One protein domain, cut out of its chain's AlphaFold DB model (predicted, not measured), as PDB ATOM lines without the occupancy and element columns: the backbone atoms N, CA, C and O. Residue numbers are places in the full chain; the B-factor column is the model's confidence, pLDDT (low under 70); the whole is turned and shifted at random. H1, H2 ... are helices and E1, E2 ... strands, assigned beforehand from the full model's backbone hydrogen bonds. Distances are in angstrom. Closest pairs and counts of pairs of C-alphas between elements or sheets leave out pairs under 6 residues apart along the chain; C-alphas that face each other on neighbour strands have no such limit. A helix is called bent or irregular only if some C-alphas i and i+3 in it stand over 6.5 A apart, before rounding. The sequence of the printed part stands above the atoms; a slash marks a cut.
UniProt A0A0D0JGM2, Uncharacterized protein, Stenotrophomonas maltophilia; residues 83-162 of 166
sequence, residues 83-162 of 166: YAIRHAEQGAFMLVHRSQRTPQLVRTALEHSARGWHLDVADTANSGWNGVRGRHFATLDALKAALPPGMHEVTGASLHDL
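AT A GLANCE: This is residues 83 to 162 of the 166 residues of an uncharacterized protein of Stenotrophomonas maltophilia (UniProt A0A0D0JGM2). One strongly twisted and curled sheet of four strands forms a wall, with H2 over one face and H3 by the edge strand E1 on that same face. H1 lies off the sheet, and the long stretch 146 to 158 leads from H2 to H3. The printed part has 80 residues, with E1, E2, E3, E4, H1, H2 and H3 in that order along it; the sheet runs E1, E2, E3, E4, all antiparallel. The class is mixed, helices and strands, with 39 residues, under half, in named elements. The whole is compact, with a radius of gyration of the C-alphas of 12.0 A, and spans 33 by 27 by 23 A.

HOW THE PARTS SIT: Start at E1, residues 83 to 87, an edge strand forming a hairpin with E2, residues 93 to 98; N 84 and O 96 are 2.8 A apart, within hydrogen-bond range. E2 forms the next hairpin with E3, residues 105 to 113, where N 95 and O 108 are 2.9 A apart. E3 and E4, residues 116 to 119, form the last hairpin, with N 111 and O 118 at 2.8 A. These strands are a meander, each the antiparallel neighbour of the one before. The pairing is staggered: E3 pairs with E2 over 105 to 110 and with E4 over 110 to 113. Residues 117 to 118 of E4 also pair, antiparallel, with 136 to 137. Next find H1, residues 127 to 131, not on the sheet; it is irregular, C-alphas 128 and 131 being 7.1 A apart. H2, residues 140 to 145, is on the sheet at a height of 8.5 A, over E3 and only just along the strands, at 30.0 degrees to E3 on the local plane. Its closest C-alphas to E4 are Leu 140 and Trp 117, 6.2 A apart. H3, residues 159 to 162, is on the same face, over none of the strands; its closest C-alphas to E1 are Leu 159 and Arg 86, 5.4 A apart. Both O i to N i+4 pairs of H2 are within hydrogen-bond range; H1 has 0 of 1, with 1 of 2 O i to N i+3 pairs, and H3 is too short for an O i to N i+4 pair.

IN THESE COORDINATES: Find C-alpha 83 at (-127.118, 63.198, 35.774), where E1 begins, 13.4 A long. E2 spans 16.8 A. E3, the longest strand, runs 25.3 A from (-133.970, 68.498, 31.979) at C-alpha 105; E4 spans 10.3 A. H1 spans 8.4 A, H2 8.7 A and H3 4.9 A, ending at C-alpha 162, (-122.089, 54.668, 25.277).

THE WHOLE: The C-alphas farthest apart are those of Pro 103 and Ala 114, at 35.2 A. The printed part has no cut; the link from H2 to H3 is long, with 13 residues. The mean pLDDT of the printed part is 87.8; look for values under 70 at residues 89 to 91 and 160 to 162.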
ATOM      1  N   TYR A  83    -127.771  62.530  36.903       92.69
ATOM      2  CA  TYR A  83    -127.118  63.198  35.774       92.69
ATOM      3  C   TYR A  83    -126.539  62.208  34.761       92.69
ATOM      4  O   TYR A  83    -126.214  61.080  35.105       92.69
ATOM      5  N   ALA A  84    -126.371  62.642  33.518       93.00
ATOM      6  CA  ALA A  84    -125.637  61.916  32.488       93.00
ATOM      7  C   ALA A  84    -124.770  62.896  31.702       93.00
ATOM      8  O   ALA A  84    -125.178  64.037  31.476       93.00
ATOM      9  N   ILE A  85    -123.595  62.462  31.257       92.62
ATOM     10  CA  ILE A  85    -122.769  63.240  30.334       92.62
ATOM     11  C   ILE A  85    -123.014  62.704  28.931       92.62
ATOM     12  O   ILE A  85    -122.949  61.498  28.726       92.62
ATOM     13  N   ARG A  86    -123.342  63.567  27.970       90.38
ATOM     14  CA  ARG A  86    -123.780  63.173  26.621       90.38
ATOM     15  C   ARG A  86    -123.118  64.020  25.540       90.38
ATOM     16  O   ARG A  86    -122.666  65.129  25.814       90.38
ATOM     17  N   HIS A  87    -123.079  63.512  24.310       85.31
ATOM     18  CA  HIS A  87    -122.728  64.331  23.148       85.31
ATOM     19  C   HIS A  87    -123.870  65.300  22.827       85.31
ATOM     20  O   HIS A  87    -125.024  64.891  22.691       85.31
ATOM     21  N   ALA A  88    -123.538  66.573  22.659       78.25
ATOM     22  CA  ALA A  88    -124.383  67.554  22.002       78.25
ATOM     23  C   ALA A  88    -124.333  67.370  20.471       78.25
ATOM     24  O   ALA A  88    -123.440  66.719  19.929       78.25
ATOM     25  N   GLU A  89    -125.283  67.977  19.756       68.81
ATOM     26  CA  GLU A  89    -125.455  67.818  18.298       68.81
ATOM     27  C   GLU A  89    -124.220  68.188  17.459       68.81
ATOM     28  O   GLU A  89    -124.068  67.683  16.353       68.81
ATOM     29  N   GLN A  90    -123.326  69.034  17.977       66.44
ATOM     30  CA  GLN A  90    -122.137  69.528  17.269       66.44
ATOM     31  C   GLN A  90    -120.837  68.835  17.710       66.44
ATOM     32  O   GLN A  90    -119.749  69.363  17.503       66.44
ATOM     33  N   GLY A  91    -120.930  67.678  18.370       67.31
ATOM     34  CA  GLY A  91    -119.763  66.946  18.878       67.31
ATOM     35  C   GLY A  91    -119.198  67.484  20.198       67.31
ATOM     36  O   GLY A  91    -118.332  66.842  20.785       67.31
ATOM     37  N   ALA A  92    -119.720  68.606  20.706       82.38
ATOM     38  CA  ALA A  92    -119.455  69.082  22.063       82.38
ATOM     39  C   ALA A  92    -120.036  68.124  23.120       82.38
ATOM     40  O   ALA A  92    -120.883  67.282  22.808       82.38
ATOM     41  N   PHE A  93    -119.614  68.256  24.377       90.06
ATOM     42  CA  PHE A  93    -120.188  67.493  25.483       90.06
ATOM     43  C   PHE A  93    -121.200  68.337  26.257       90.06
ATOM     44  O   PHE A  93    -121.172  69.569  26.252       90.06
ATOM     45  N   MET A  94    -122.113  67.670  26.947       92.12
ATOM     46  CA  MET A  94    -123.038  68.311  27.871       92.12
ATOM     47  C   MET A  94    -123.261  67.432  29.089       92.12
ATOM     48  O   MET A  94    -123.370  66.211  28.971       92.12
ATOM     49  N   LEU A  95    -123.384  68.060  30.251       93.81
ATOM     50  CA  LEU A  95    -123.970  67.432  31.422       93.81
ATOM     51  C   LEU A  95    -125.473  67.694  31.400       93.81
ATOM     52  O   LEU A  95    -125.927  68.835  31.323       93.81
ATOM     53  N   VAL A  96    -126.243  66.621  31.470       91.94
ATOM     54  CA  VAL A  96    -127.698  66.642  31.524       91.94
ATOM     55  C   VAL A  96    -128.116  66.205  32.912       91.94
ATOM     56  O   VAL A  96    -127.672  65.161  33.383       91.94
ATOM     57  N   HIS A  97    -128.980  66.967  33.567       89.94
ATOM     58  CA  HIS A  97    -129.548  66.573  34.852       89.94
ATOM     59  C   HIS A  97    -130.987  67.067  34.983       89.94
ATOM     60  O   HIS A  97    -131.399  68.015  34.316       89.94
ATOM     61  N   ARG A  98    -131.768  66.467  35.882       84.31
ATOM     62  CA  ARG A  98    -133.088  67.009  36.224       84.31
ATOM     63  C   ARG A  98    -132.957  68.189  37.183       84.31
ATOM     64  O   ARG A  98    -132.240  68.112  38.185       84.31
ATOM     65  N   SER A  99    -133.670  69.276  36.896       76.81
ATOM     66  CA  SER A  99    -133.835  70.379  37.845       76.81
ATOM     67  C   SER A  99    -134.573  69.902  39.100       76.81
ATOM     68  O   SER A  99    -135.557  69.173  39.025       76.81
ATOM     69  N   GLN A 100    -134.136  70.349  40.278       75.25
ATOM     70  CA  GLN A 100    -134.884  70.108  41.519       75.25
ATOM     71  C   GLN A 100    -136.158  70.963  41.612       75.25
ATOM     72  O   GLN A 100    -137.052  70.649  42.388       75.25
ATOM     73  N   ARG A 101    -136.236  72.060  40.845       76.38
ATOM     74  CA  ARG A 101    -137.336  73.036  40.913       76.38
ATOM     75  C   ARG A 101    -138.400  72.815  39.844       76.38
ATOM     76  O   ARG A 101    -139.530  73.257  40.013       76.38
ATOM     77  N   THR A 102    -138.038  72.182  38.733       73.50
ATOM     78  CA  THR A 102    -138.922  71.969  37.584       73.50
ATOM     79  C   THR A 102    -138.741  70.548  37.053       73.50
ATOM     80  O   THR A 102    -137.654  69.989  37.165       73.50
ATOM     81  N   PRO A 103    -139.763  69.943  36.426       70.69
ATOM     82  CA  PRO A 103    -139.635  68.619  35.811       70.69
ATOM     83  C   PRO A 103    -138.780  68.625  34.530       70.69
ATOM     84  O   PRO A 103    -138.734  67.627  33.822       70.69
ATOM     85  N   GLN A 104    -138.126  69.745  34.207       78.50
ATOM     86  CA  GLN A 104    -137.339  69.895  32.991       78.50
ATOM     87  C   GLN A 104    -135.915  69.376  33.181       78.50
ATOM     88  O   GLN A 104    -135.294  69.537  34.240       78.50
ATOM     89  N   LEU A 105    -135.386  68.801  32.103       85.88
ATOM     90  CA  LEU A 105    -133.970  68.498  31.979       85.88
ATOM     91  C   LEU A 105    -133.195  69.788  31.724       85.88
ATOM     92  O   LEU A 105    -133.501  70.553  30.809       85.88
ATOM     93  N   VAL A 106    -132.177  70.009  32.539       86.94
ATOM     94  CA  VAL A 106    -131.199  71.077  32.378       86.94
ATOM     95  C   VAL A 106    -130.004  70.497  31.640       86.94
ATOM     96  O   VAL A 106    -129.574  69.376  31.914       86.94
ATOM     97  N   ARG A 107    -129.489  71.270  30.687       89.00
ATOM     98  CA  ARG A 107    -128.306  70.936  29.901       89.00
ATOM     99  C   ARG A 107    -127.272  72.009  30.163       89.00
ATOM    100  O   ARG A 107    -127.557  73.189  29.970       89.00
ATOM    101  N   THR A 108    -126.096  71.587  30.576       92.06
ATOM    102  CA  THR A 108    -124.981  72.473  30.879       92.06
ATOM    103  C   THR A 108    -123.830  72.079  29.974       92.06
ATOM    104  O   THR A 108    -123.473  70.898  29.922       92.06
ATOM    105  N   ALA A 109    -123.303  73.035  29.208       93.12
ATOM    106  CA  ALA A 109    -122.217  72.763  28.277       93.12
ATOM    107  C   ALA A 109    -120.994  72.252  29.045       93.12
ATOM    108  O   ALA A 109    -120.647  72.779  30.105       93.12
ATOM    109  N   LEU A 110    -120.386  71.189  28.525       94.06
ATOM    110  CA  LEU A 110    -119.179  70.583  29.065       94.06
ATOM    111  C   LEU A 110    -118.098  70.656  27.990       94.06
ATOM    112  O   LEU A 110    -118.241  70.119  26.892       94.06
ATOM    113  N   GLU A 111    -117.001  71.311  28.327       92.81
ATOM    114  CA  GLU A 111    -115.899  71.569  27.415       92.81
ATOM    115  C   GLU A 111    -114.643  70.844  27.883       92.81
ATOM    116  O   GLU A 111    -114.384  70.714  29.082       92.81
ATOM    117  N   HIS A 112    -113.841  70.394  26.923       91.19
ATOM    118  CA  HIS A 112    -112.512  69.857  27.171       91.19
ATOM    119  C   HIS A 112    -111.492  70.702  26.410       91.19
ATOM    120  O   HIS A 112    -111.562  70.825  25.188       91.19
ATOM    121  N   SER A 113    -110.555  71.302  27.141       91.38
ATOM    122  CA  SER A 113    -109.515  72.179  26.598       91.38
ATOM    123  C   SER A 113    -108.136  71.798  27.140       91.38
ATOM    124  O   SER A 113    -108.010  70.921  27.991       91.38
ATOM    125  N   ALA A 114    -107.085  72.512  26.722       93.44
ATOM    126  CA  ALA A 114    -105.738  72.345  27.281       93.44
ATOM    127  C   ALA A 114    -105.658  72.612  28.800       93.44
ATOM    128  O   ALA A 114    -104.728  72.155  29.457       93.44
ATOM    129  N   ARG A 115    -106.627  73.347  29.369       92.69
ATOM    130  CA  ARG A 115    -106.738  73.585  30.819       92.69
ATOM    131  C   ARG A 115    -107.483  72.462  31.553       92.69
ATOM    132  O   ARG A 115    -107.582  72.513  32.775       92.69
ATOM    133  N   GLY A 116    -108.003  71.474  30.825       94.00
ATOM    134  CA  GLY A 116    -108.818  70.378  31.337       94.00
ATOM    135  C   GLY A 116    -110.309  70.551  31.042       94.00
ATOM    136  O   GLY A 116    -110.707  71.274  30.124       94.00
ATOM    137  N   TRP A 117    -111.125  69.861  31.833       95.38
ATOM    138  CA  TRP A 117    -112.580  69.833  31.743       95.38
ATOM    139  C   TRP A 117    -113.214  71.030  32.446       95.38
ATOM    140  O   TRP A 117    -112.852  71.349  33.582       95.38
ATOM    141  N   HIS A 118    -114.187  71.659  31.795       95.50
ATOM    142  CA  HIS A 118    -114.912  72.814  32.312       95.50
ATOM    143  C   HIS A 118    -116.415  72.664  32.081       95.50
ATOM    144  O   HIS A 118    -116.844  72.320  30.984       95.50
ATOM    145  N   LEU A 119    -117.210  72.928  33.120       96.00
ATOM    146  CA  LEU A 119    -118.668  72.935  33.047       96.00
ATOM    147  C   LEU A 119    -119.172  74.382  33.112       96.00
ATOM    148  O   LEU A 119    -118.939  75.060  34.117       96.00
ATOM    149  N   ASP A 120    -119.889  74.825  32.077       95.06
ATOM    150  CA  ASP A 120    -120.392  76.199  31.942       95.06
ATOM    151  C   ASP A 120    -121.635  76.440  32.816       95.06
ATOM    152  O   ASP A 120    -122.788  76.439  32.376       95.06
ATOM    153  N   VAL A 121    -121.402  76.551  34.121       93.19
ATOM    154  CA  VAL A 121    -122.447  76.811  35.110       93.19
ATOM    155  C   VAL A 121    -122.752  78.304  35.158       93.19
ATOM    156  O   VAL A 121    -121.918  79.088  35.602       93.19
ATOM    157  N   ALA A 122    -123.995  78.668  34.838       88.75
ATOM    158  CA  ALA A 122    -124.485  80.040  34.946       88.75
ATOM    159  C   ALA A 122    -124.266  80.652  36.346       88.75
ATOM    160  O   ALA A 122    -124.494  80.002  37.373       88.75
ATOM    161  N   ASP A 123    -123.936  81.946  36.392       86.44
ATOM    162  CA  ASP A 123    -123.700  82.687  37.643       86.44
ATOM    163  C   ASP A 123    -124.912  82.695  38.585       86.44
ATOM    164  O   ASP A 123    -124.771  82.737  39.808       86.44
ATOM    165  N   THR A 124    -126.117  82.593  38.019       85.69
ATOM    166  CA  THR A 124    -127.393  82.549  38.748       85.69
ATOM    167  C   THR A 124    -127.726  81.171  39.326       85.69
ATOM    168  O   THR A 124    -128.744  81.019  40.012       85.69
ATOM    169  N   ALA A 125    -126.901  80.148  39.079       86.06
ATOM    170  CA  ALA A 125    -127.103  78.824  39.650       86.06
ATOM    171  C   ALA A 125    -127.004  78.858  41.188       86.06
ATOM    172  O   ALA A 125    -126.340  79.705  41.792       86.06
ATOM    173  N   ASN A 126    -127.660  77.903  41.849       87.19
ATOM    174  CA  ASN A 126    -127.612  77.812  43.307       87.19
ATOM    175  C   ASN A 126    -126.194  77.473  43.822       87.19
ATOM    176  O   ASN A 126    -125.329  77.021  43.068       87.19
ATOM    177  N   SER A 127    -125.972  77.671  45.125       88.62
ATOM    178  CA  SER A 127    -124.669  77.487  45.779       88.62
ATOM    179  C   SER A 127    -124.121  76.058  45.727       88.62
ATOM    180  O   SER A 127    -122.916  75.874  45.881       88.62
ATOM    181  N   GLY A 128    -124.959  75.049  45.460       88.81
ATOM    182  CA  GLY A 128    -124.520  73.660  45.296       88.81
ATOM    183  C   GLY A 128    -123.537  73.474  44.137       88.81
ATOM    184  O   GLY A 128    -122.732  72.551  44.164       88.81
ATOM    185  N   TRP A 129    -123.545  74.381  43.156       92.75
ATOM    186  CA  TRP A 129    -122.644  74.344  42.002       92.75
ATOM    187  C   TRP A 129    -121.317  75.087  42.204       92.75
ATOM    188  O   TRP A 129    -120.468  75.071  41.312       92.75
ATOM    189  N   ASN A 130    -121.091  75.719  43.361       93.62
ATOM    190  CA  ASN A 130    -119.849  76.458  43.641       93.62
ATOM    191  C   ASN A 130    -118.597  75.567  43.556       93.62
ATOM    192  O   ASN A 130    -117.508  76.060  43.279       93.62
ATOM    193  N   GLY A 131    -118.756  74.255  43.759       92.81
ATOM    194  CA  GLY A 131    -117.685  73.272  43.606       92.81
ATOM    195  C   GLY A 131    -117.104  73.207  42.192       92.81
ATOM    196  O   GLY A 131    -115.920  72.909  42.066       92.81
ATOM    197  N   VAL A 132    -117.879  73.548  41.157       95.19
ATOM    198  CA  VAL A 132    -117.476  73.462  39.738       95.19
ATOM    199  C   VAL A 132    -117.483  74.803  38.999       95.19
ATOM    200  O   VAL A 132    -116.756  74.952  38.018       95.19
ATOM    201  N   ARG A 133    -118.263  75.790  39.456       94.94
ATOM    202  CA  ARG A 133    -118.433  77.080  38.767       94.94
ATOM    203  C   ARG A 133    -117.096  77.786  38.529       94.94
ATOM    204  O   ARG A 133    -116.339  78.008  39.470       94.94
ATOM    205  N   GLY A 134    -116.826  78.157  37.275       92.62
ATOM    206  CA  GLY A 134    -115.613  78.883  36.872       92.62
ATOM    207  C   GLY A 134    -114.310  78.079  36.991       92.62
ATOM    208  O   GLY A 134    -113.228  78.626  36.779       92.62
ATOM    209  N   ARG A 135    -114.377  76.788  37.341       95.50
ATOM    210  CA  ARG A 135    -113.201  75.947  37.594       95.50
ATOM    211  C   ARG A 135    -112.912  75.025  36.421       95.50
ATOM    212  O   ARG A 135    -113.811  74.624  35.689       95.50
ATOM    213  N   HIS A 136    -111.639  74.679  36.282       97.06
ATOM    214  CA  HIS A 136    -111.177  73.638  35.374       97.06
ATOM    215  C   HIS A 136    -110.669  72.446  36.181       97.06
ATOM    216  O   HIS A 136    -110.104  72.618  37.266       97.06
ATOM    217  N   PHE A 137    -110.863  71.248  35.643       96.75
ATOM    218  CA  PHE A 137    -110.492  69.989  36.276       96.75
ATOM    219  C   PHE A 137    -109.590  69.183  35.352       96.75
ATOM    220  O   PHE A 137    -109.894  69.009  34.176       96.75
ATOM    221  N   ALA A 138    -108.486  68.661  35.887       95.00
ATOM    222  CA  ALA A 138    -107.524  67.896  35.096       95.00
ATOM    223  C   ALA A 138    -108.139  66.627  34.477       95.00
ATOM    224  O   ALA A 138    -107.776  66.242  33.371       95.00
ATOM    225  N   THR A 139    -109.089  65.996  35.172       93.31
ATOM    226  CA  THR A 139    -109.795  64.800  34.703       93.31
ATOM    227  C   THR A 139    -111.302  64.985  34.802       93.31
ATOM    228  O   THR A 139    -111.799  65.779  35.607       93.31
ATOM    229  N   LEU A 140    -112.037  64.214  33.999       92.25
ATOM    230  CA  LEU A 140    -113.492  64.203  34.059       92.25
ATOM    231  C   LEU A 140    -113.994  63.651  35.402       92.25
ATOM    232  O   LEU A 140    -114.942  64.189  35.964       92.25
ATOM    233  N   ASP A 141    -113.307  62.664  35.980       92.50
ATOM    234  CA  ASP A 141    -113.638  62.137  37.310       92.50
ATOM    235  C   ASP A 141    -113.473  63.184  38.417       92.50
ATOM    236  O   ASP A 141    -114.305  63.265  39.320       92.50
ATOM    237  N   ALA A 142    -112.451  64.043  38.332       95.25
ATOM    238  CA  ALA A 142    -112.279  65.141  39.279       95.25
ATOM    239  C   ALA A 142    -113.416  66.171  39.173       95.25
ATOM    240  O   ALA A 142    -113.867  66.690  40.195       95.25
ATOM    241  N   LEU A 143    -113.909  66.438  37.958       95.81
ATOM    242  CA  LEU A 143    -115.096  67.271  37.752       95.81
ATOM    243  C   LEU A 143    -116.341  66.607  38.347       95.81
ATOM    244  O   LEU A 143    -117.074  67.252  39.094       95.81
ATOM    245  N   LYS A 144    -116.559  65.315  38.066       94.31
ATOM    246  CA  LYS A 144    -117.692  64.538  38.595       94.31
ATOM    247  C   LYS A 144    -117.714  64.528  40.125       94.31
ATOM    248  O   LYS A 144    -118.772  64.721  40.716       94.31
ATOM    249  N   ALA A 145    -116.555  64.374  40.763       94.38
ATOM    250  CA  ALA A 145    -116.417  64.407  42.219       94.38
ATOM    251  C   ALA A 145    -116.715  65.787  42.838       94.38
ATOM    252  O   ALA A 145    -117.008  65.873  44.028       94.38
ATOM    253  N   ALA A 146    -116.642  66.862  42.049       95.88
ATOM    254  CA  ALA A 146    -116.924  68.227  42.486       95.88
ATOM    255  C   ALA A 146    -118.372  68.680  42.219       95.88
ATOM    256  O   ALA A 146    -118.739  69.792  42.618       95.88
ATOM    257  N   LEU A 147    -119.186  67.856  41.546       95.00
ATOM    258  CA  LEU A 147    -120.606  68.129  41.317       95.00
ATOM    259  C   LEU A 147    -121.372  68.278  42.645       95.00
ATOM    260  O   LEU A 147    -120.919  67.781  43.681       95.00
ATOM    261  N   PRO A 148    -122.542  68.950  42.632       93.00
ATOM    262  CA  PRO A 148    -123.384  69.079  43.814       93.00
ATOM    263  C   PRO A 148    -123.571  67.751  44.580       93.00
ATOM    264  O   PRO A 148    -123.808  66.711  43.956       93.00
ATOM    265  N   PRO A 149    -123.516  67.761  45.927       88.19
ATOM    266  CA  PRO A 149    -123.699  66.555  46.730       88.19
ATOM    267  C   PRO A 149    -125.015  65.830  46.426       88.19
ATOM    268  O   PRO A 149    -126.057  66.462  46.240       88.19
ATOM    269  N   GLY A 150    -124.972  64.497  46.406       86.75
ATOM    270  CA  GLY A 150    -126.130  63.656  46.087       86.75
ATOM    271  C   GLY A 150    -126.429  63.533  44.590       86.75
ATOM    272  O   GLY A 150    -127.449  62.950  44.222       86.75
ATOM    273  N   MET A 151    -125.563  64.064  43.717       91.69
ATOM    274  CA  MET A 151    -125.638  63.782  42.288       91.69
ATOM    275  C   MET A 151    -125.060  62.403  41.958       91.69
ATOM    276  O   MET A 151    -123.952  62.060  42.364       91.69
ATOM    277  N   HIS A 152    -125.807  61.626  41.181       91.38
ATOM    278  CA  HIS A 152    -125.451  60.272  40.777       91.38
ATOM    279  C   HIS A 152    -125.508  60.133  39.258       91.38
ATOM    280  O   HIS A 152    -126.508  60.501  38.635       91.38
ATOM    281  N   GLU A 153    -124.439  59.584  38.684       93.00
ATOM    282  CA  GLU A 153    -124.363  59.320  37.251       93.00
ATOM    283  C   GLU A 153    -125.342  58.208  36.859       93.00
ATOM    284  O   GLU A 153    -125.508  57.220  37.576       93.00
ATOM    285  N   VAL A 154    -126.011  58.387  35.725       90.00
ATOM    286  CA  VAL A 154    -126.921  57.410  35.141       90.00
ATOM    287  C   VAL A 154    -126.123  56.466  34.247       90.00
ATOM    288  O   VAL A 154    -125.792  56.799  33.106       90.00
ATOM    289  N   THR A 155    -125.831  55.281  34.775       84.31
ATOM    290  CA  THR A 155    -125.140  54.217  34.042       84.31
ATOM    291  C   THR A 155    -125.958  53.744  32.840       84.31
ATOM    292  O   THR A 155    -127.182  53.634  32.916       84.31
ATOM    293  N   GLY A 156    -125.292  53.451  31.724       80.56
ATOM    294  CA  GLY A 156    -125.925  52.995  30.478       80.56
ATOM    295  C   GLY A 156    -126.520  54.126  29.636       80.56
ATOM    296  O   GLY A 156    -127.111  53.876  28.585       80.56
ATOM    297  N   ALA A 157    -126.360  55.374  30.080       83.50
ATOM    298  CA  ALA A 157    -126.769  56.559  29.341       83.50
ATOM    299  C   ALA A 157    -125.754  57.716  29.419       83.50
ATOM    300  O   ALA A 157    -126.021  58.796  28.886       83.50
ATOM    301  N   SER A 158    -124.604  57.520  30.063       85.62
ATOM    302  CA  SER A 158    -123.501  58.481  30.065       85.62
ATOM    303  C   SER A 158    -122.443  58.085  29.027       85.62
ATOM    304  O   SER A 158    -122.316  56.915  28.687       85.62
ATOM    305  N   LEU A 159    -121.669  59.039  28.505       80.12
ATOM    306  CA  LEU A 159    -120.699  58.832  27.415       80.12
ATOM    307  C   LEU A 159    -119.720  57.689  27.648       80.12
ATOM    308  O   LEU A 159    -119.431  56.949  26.714       80.12
ATOM    309  N   HIS A 160    -119.233  57.542  28.880       69.06
ATOM    310  CA  HIS A 160    -118.299  56.473  29.234       69.06
ATOM    311  C   HIS A 160    -118.895  55.072  29.053       69.06
ATOM    312  O   HIS A 160    -118.142  54.121  28.891       69.06
ATOM    313  N   ASP A 161    -120.225  54.965  29.035       60.97
ATOM    314  CA  ASP A 161    -120.952  53.712  28.840       60.97
ATOM    315  C   ASP A 161    -121.432  53.535  27.388       60.97
ATOM    316  O   ASP A 161    -121.836  52.441  26.998       60.97
ATOM    317  N   LEU A 162    -121.438  54.613  26.591       56.34
ATOM    318  CA  LEU A 162    -122.089  54.668  25.277       56.34
ATOM    319  C   LEU A 162    -121.131  54.496  24.081       56.34
ATOM    320  O   LEU A 162    -121.610  54.410  22.950       56.34
TER     321      LEU A 162